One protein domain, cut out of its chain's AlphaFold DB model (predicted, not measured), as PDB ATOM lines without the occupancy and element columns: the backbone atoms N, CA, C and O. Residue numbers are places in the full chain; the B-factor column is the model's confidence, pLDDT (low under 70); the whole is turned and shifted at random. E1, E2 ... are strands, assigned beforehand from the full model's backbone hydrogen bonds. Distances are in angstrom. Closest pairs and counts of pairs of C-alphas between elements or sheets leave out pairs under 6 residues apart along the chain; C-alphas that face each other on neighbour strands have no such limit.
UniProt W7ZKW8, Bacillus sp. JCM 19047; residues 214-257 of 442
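AT A GLANCE: This is residues 214 to 257 of the 442 residues of a protein of Bacillus sp. JCM 19047 (UniProt W7ZKW8). There is little regular structure here: a two-stranded antiparallel hairpin, E1 and E2, with a wide unnamed loop at one end and an unnamed tail that folds back past the strands toward the loop's end. The printed part has 44 residues, with two named strands in the order E1, E2 and no named helix; under half of the residues are in named elements, and the class is all strand. It is compact, with a radius of gyration of the C-alphas of 10.1 A, yet elongated, spanning 34 by 18 by 14 A.

HOW THE PARTS SIT: Start at E1, residues 215 to 221, and look across to E2, residues 237 to 243: this hairpin is antiparallel, at 148 degrees between directions. C-alphas 219 and 239 face each other at 4.3 A. N 218 and O 240 are within hydrogen-bond range at 2.8 A.

IN THESE COORDINATES: Find C-alpha 215 at (28.561, -50.250, -25.353); E1 runs 18.7 A to C-alpha 221. E2 runs 19.0 A and ends at C-alpha 243, (32.171, -47.592, -23.863).

THE WHOLE: The farthest C-alphas, Ser 214 and Gln 257, are 34.0 A apart. The printed part has no cut. The link from E1 to E2 is long, 15 residues. Residues 256 to 257 have pLDDT under 70.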
ATOM      1  N   SER A 214      27.349 -52.701 -22.127       97.25
ATOM      2  CA  SER A 214      28.542 -51.892 -21.852       97.25
ATOM      3  C   SER A 214      28.931 -50.951 -22.998       97.25
ATOM      4  O   SER A 214      29.770 -50.071 -22.799       97.25
ATOM      5  N   VAL A 215      28.318 -51.091 -24.177       97.56
ATOM      6  CA  VAL A 215      28.561 -50.250 -25.353       97.56
ATOM      7  C   VAL A 215      27.348 -49.370 -25.631       97.56
ATOM      8  O   VAL A 215      26.195 -49.792 -25.532       97.56
ATOM      9  N   GLU A 216      27.615 -48.133 -26.030       96.69
ATOM     10  CA  GLU A 216      26.616 -47.220 -26.566       96.69
ATOM     11  C   GLU A 216      27.025 -46.703 -27.943       96.69
ATOM     12  O   GLU A 216      28.193 -46.728 -28.334       96.69
ATOM     13  N   ARG A 217      26.029 -46.248 -28.700       96.69
ATOM     14  CA  ARG A 217      26.207 -45.714 -30.045       96.69
ATOM     15  C   ARG A 217      25.861 -44.231 -30.028       96.69
ATOM     16  O   ARG A 217      24.725 -43.876 -29.726       96.69
ATOM     17  N   ILE A 218      26.829 -43.384 -30.362       95.50
ATOM     18  CA  ILE A 218      26.721 -41.922 -30.305       95.50
ATOM     19  C   ILE A 218      26.984 -41.349 -31.698       95.50
ATOM     20  O   ILE A 218      27.877 -41.803 -32.416       95.50
ATOM     21  N   SER A 219      26.188 -40.357 -32.094       96.38
ATOM     22  CA  SER A 219      26.449 -39.568 -33.299       96.38
ATOM     23  C   SER A 219      27.544 -38.546 -33.016       96.38
ATOM     24  O   SER A 219      27.421 -37.749 -32.089       96.38
ATOM     25  N   VAL A 220      28.597 -38.567 -33.823       96.19
ATOM     26  CA  VAL A 220      29.760 -37.686 -33.723       96.19
ATOM     27  C   VAL A 220      30.065 -37.067 -35.076       96.19
ATOM     28  O   VAL A 220      29.700 -37.602 -36.125       96.19
ATOM     29  N   GLU A 221      30.756 -35.943 -35.067       94.50
ATOM     30  CA  GLU A 221      31.289 -35.345 -36.277       94.50
ATOM     31  C   GLU A 221      32.535 -36.105 -36.757       94.50
ATOM     32  O   GLU A 221      33.444 -36.409 -35.983       94.50
ATOM     33  N   ARG A 222      32.581 -36.440 -38.050       91.31
ATOM     34  CA  ARG A 222      33.575 -37.331 -38.668       91.31
ATOM     35  C   ARG A 222      35.018 -36.857 -38.479       91.31
ATOM     36  O   ARG A 222      35.901 -37.698 -38.309       91.31
ATOM     37  N   GLY A 223      35.254 -35.548 -38.572       87.81
ATOM     38  CA  GLY A 223      36.588 -34.942 -38.515       87.81
ATOM     39  C   GLY A 223      37.145 -34.841 -37.097       87.81
ATOM     40  O   GLY A 223      38.301 -35.195 -36.857       87.81
ATOM     41  N   THR A 224      36.306 -34.417 -36.153       91.69
ATOM     42  CA  THR A 224      36.711 -34.111 -34.772       91.69
ATOM     43  C   THR A 224      36.487 -35.260 -33.796       91.69
ATOM     44  O   THR A 224      37.186 -35.354 -32.789       91.69
ATOM     45  N   GLY A 225      35.520 -36.144 -34.065       92.69
ATOM     46  CA  GLY A 225      35.055 -37.151 -33.107       92.69
ATOM     47  C   GLY A 225      34.281 -36.565 -31.917       92.69
ATOM     48  O   GLY A 225      33.986 -37.296 -30.973       92.69
ATOM     49  N   GLN A 226      33.963 -35.268 -31.952       95.38
ATOM     50  CA  GLN A 226      33.154 -34.564 -30.957       95.38
ATOM     51  C   GLN A 226      31.658 -34.672 -31.294       95.38
ATOM     52  O   GLN A 226      31.281 -35.154 -32.365       95.38
ATOM     53  N   LEU A 227      30.790 -34.240 -30.378       94.81
ATOM     54  CA  LEU A 227      29.357 -34.149 -30.655       94.81
ATOM     55  C   LEU A 227      29.125 -33.135 -31.790       94.81
ATOM     56  O   LEU A 227      29.755 -32.077 -31.786       94.81
ATOM     57  N   PRO A 228      28.245 -33.422 -32.762       90.50
ATOM     58  CA  PRO A 228      27.956 -32.475 -33.831       90.50
ATOM     59  C   PRO A 228      27.296 -31.215 -33.266       90.50
ATOM     60  O   PRO A 228      26.462 -31.293 -32.359       90.50
ATOM     61  N   SER A 229      27.645 -30.054 -33.816       85.75
ATOM     62  CA  SER A 229      26.923 -28.813 -33.542       85.75
ATOM     63  C   SER A 229      25.620 -28.767 -34.343       85.75
ATOM     64  O   SER A 229      25.393 -29.581 -35.243       85.75
ATOM     65  N   ALA A 230      24.759 -27.781 -34.066       78.56
ATOM     66  CA  ALA A 230      23.564 -27.530 -34.885       78.56
ATOM     67  C   ALA A 230      23.909 -27.312 -36.374       78.56
ATOM     68  O   ALA A 230      23.098 -27.601 -37.258       78.56
ATOM     69  N   GLY A 231      25.136 -26.848 -36.634       74.00
ATOM     70  CA  GLY A 231      25.655 -26.582 -37.958       74.00
ATOM     71  C   GLY A 231      26.258 -27.765 -38.695       74.00
ATOM     72  O   GLY A 231      26.386 -27.694 -39.917       74.00
ATOM     73  N   THR A 232      26.615 -28.853 -38.014       84.00
ATOM     74  CA  THR A 232      27.323 -29.960 -38.663       84.00
ATOM     75  C   THR A 232      26.460 -30.565 -39.787       84.00
ATOM     76  O   THR A 232      25.347 -31.044 -39.528       84.00
ATOM     77  N   PRO A 233      26.929 -30.569 -41.054       82.31
ATOM     78  CA  PRO A 233      26.198 -31.179 -42.159       82.31
ATOM     79  C   PRO A 233      25.944 -32.665 -41.905       82.31
ATOM     80  O   PRO A 233      26.814 -33.376 -41.410       82.31
ATOM     81  N   SER A 234      24.787 -33.183 -42.320       87.19
ATOM     82  CA  SER A 234      24.433 -34.596 -42.105       87.19
ATOM     83  C   SER A 234      25.421 -35.588 -42.736       87.19
ATOM     84  O   SER A 234      25.567 -36.695 -42.227       87.19
ATOM     85  N   SER A 235      26.138 -35.200 -43.799       89.31
ATOM     86  CA  SER A 235      27.219 -35.996 -44.408       89.31
ATOM     87  C   SER A 235      28.458 -36.141 -43.514       89.31
ATOM     88  O   SER A 235      29.193 -37.133 -43.626       89.31
ATOM     89  N   GLU A 236      28.666 -35.175 -42.620       92.50
ATOM     90  CA  GLU A 236      29.757 -35.137 -41.646       92.50
ATOM     91  C   GLU A 236      29.368 -35.744 -40.296       92.50
ATOM     92  O   GLU A 236      30.239 -35.970 -39.463       92.50
ATOM     93  N   ILE A 237      28.097 -36.096 -40.083       94.00
ATOM     94  CA  ILE A 237      27.660 -36.818 -38.884       94.00
ATOM     95  C   ILE A 237      27.778 -38.324 -39.129       94.00
ATOM     96  O   ILE A 237      27.150 -38.888 -40.028       94.00
ATOM     97  N   VAL A 238      28.568 -38.999 -38.301       94.88
ATOM     98  CA  VAL A 238      28.729 -40.456 -38.299       94.88
ATOM     99  C   VAL A 238      28.307 -41.040 -36.964       94.88
ATOM    100  O   VAL A 238      28.436 -40.414 -35.921       94.88
ATOM    101  N   SER A 239      27.799 -42.267 -36.987       95.31
ATOM    102  CA  SER A 239      27.430 -42.983 -35.770       95.31
ATOM    103  C   SER A 239      28.556 -43.921 -35.363       95.31
ATOM    104  O   SER A 239      28.900 -44.818 -36.138       95.31
ATOM    105  N   GLU A 240      29.105 -43.734 -34.163       96.19
ATOM    106  CA  GLU A 240      30.198 -44.553 -33.641       96.19
ATOM    107  C   GLU A 240      29.934 -45.164 -32.270       96.19
ATOM    108  O   GLU A 240      29.032 -44.753 -31.541       96.19
ATOM    109  N   LEU A 241      30.708 -46.207 -31.965       96.69
ATOM    110  CA  LEU A 241      30.626 -46.949 -30.713       96.69
ATOM    111  C   LEU A 241      31.563 -46.372 -29.656       96.69
ATOM    112  O   LEU A 241      32.719 -46.058 -29.945       96.69
ATOM    113  N   PHE A 242      31.073 -46.325 -28.424       96.94
ATOM    114  CA  PHE A 242      31.819 -45.914 -27.242       96.94
ATOM    115  C   PHE A 242      31.525 -46.872 -26.093       96.94
ATOM    116  O   PHE A 242      30.451 -47.477 -26.032       96.94
ATOM    117  N   VAL A 243      32.473 -46.994 -25.165       97.81
ATOM    118  CA  VAL A 243      32.171 -47.592 -23.863       97.81
ATOM    119  C   VAL A 243      31.165 -46.677 -23.173       97.81
ATOM    120  O   VAL A 243      31.305 -45.453 -23.211       97.81
ATOM    121  N   ARG A 244      30.122 -47.255 -22.581       96.31
ATOM    122  CA  ARG A 244      29.036 -46.480 -21.981       96.31
ATOM    123  C   ARG A 244      29.581 -45.503 -20.940       96.31
ATOM    124  O   ARG A 244      30.258 -45.905 -19.997       96.31
ATOM    125  N   GLY A 245      29.253 -44.224 -21.100       93.81
ATOM    126  CA  GLY A 245      29.706 -43.142 -20.228       93.81
ATOM    127  C   GLY A 245      31.081 -42.564 -20.578       93.81
ATOM    128  O   GLY A 245      31.524 -41.649 -19.889       93.81
ATOM    129  N   THR A 246      31.749 -43.047 -21.633       95.19
ATOM    130  CA  THR A 246      33.041 -42.508 -22.107       95.19
ATOM    131  C   THR A 246      32.934 -41.786 -23.450       95.19
ATOM    132  O   THR A 246      33.955 -41.474 -24.062       95.19
ATOM    133  N   GLY A 247      31.715 -41.583 -23.956       93.25
ATOM    134  CA  GLY A 247      31.472 -40.816 -25.173       93.25
ATOM    135  C   GLY A 247      31.952 -39.363 -25.076       93.25
ATOM    136  O   GLY A 247      32.205 -38.857 -23.979       93.25
ATOM    137  N   PRO A 248      32.077 -38.660 -26.216       93.25
ATOM    138  CA  PRO A 248      32.460 -37.256 -26.215       93.25
ATOM    139  C   PRO A 248      31.411 -36.408 -25.492       93.25
ATOM    140  O   PRO A 248      30.208 -36.589 -25.676       93.25
ATOM    141  N   SER A 249      31.877 -35.444 -24.701       93.19
ATOM    142  CA  SER A 249      31.023 -34.470 -24.009       93.19
ATOM    143  C   SER A 249      31.088 -33.068 -24.617       93.19
ATOM    144  O   SER A 249      30.291 -32.207 -24.259       93.19
ATOM    145  N   GLN A 250      32.063 -32.817 -25.493       92.31
ATOM    146  CA  GLN A 250      32.255 -31.529 -26.157       92.31
ATOM    147  C   GLN A 250      31.541 -31.522 -27.503       92.31
ATOM    148  O   GLN A 250      31.588 -32.517 -28.229       92.31
ATOM    149  N   VAL A 251      30.910 -30.394 -27.821       91.25
ATOM    150  CA  VAL A 251      30.361 -30.097 -29.145       91.25
ATOM    151  C   VAL A 251      31.482 -29.543 -30.022       91.25
ATOM    152  O   VAL A 251      32.330 -28.801 -29.532       91.25
ATOM    153  N   SER A 252      31.512 -29.944 -31.289       90.31
ATOM    154  CA  SER A 252      32.501 -29.468 -32.248       90.31
ATOM    155  C   SER A 252      32.295 -28.004 -32.602       90.31
ATOM    156  O   SER A 252      31.185 -27.584 -32.933       90.31
ATOM    157  N   GLU A 253      33.402 -27.264 -32.620       86.19
ATOM    158  CA  GLU A 253      33.453 -25.891 -33.115       86.19
ATOM    159  C   GLU A 253      33.747 -25.810 -34.626       86.19
ATOM    160  O   GLU A 253      33.673 -24.733 -35.205       86.19
ATOM    161  N   GLU A 254      34.069 -26.928 -35.297       84.31
ATOM    162  CA  GLU A 254      34.475 -26.933 -36.718       84.31
ATOM    163  C   GLU A 254      33.363 -26.414 -37.639       84.31
ATOM    164  O   GLU A 254      33.619 -25.627 -38.549       84.31
ATOM    165  N   PHE A 255      32.124 -26.825 -37.362       76.38
ATOM    166  CA  PHE A 255      30.916 -26.324 -38.022       76.38
ATOM    167  C   PHE A 255      30.019 -25.539 -37.060       76.38
ATOM    168  O   PHE A 255      28.866 -25.240 -37.398       76.38
ATOM    169  N   ALA A 256      30.512 -25.238 -35.850       67.69
ATOM    170  CA  ALA A 256      29.822 -24.287 -34.994       67.69
ATOM    171  C   ALA A 256      29.769 -22.952 -35.724       67.69
ATOM    172  O   ALA A 256      30.715 -22.511 -36.372       67.69
ATOM    173  N   GLN A 257      28.588 -22.365 -35.706       63.25
ATOM    174  CA  GLN A 257      28.269 -21.257 -36.577       63.25
ATOM    175  C   GLN A 257      28.397 -19.931 -35.852       63.25
ATOM    176  O   GLN A 257      27.812 -19.748 -34.791       63.25
TER     177      GLN A 257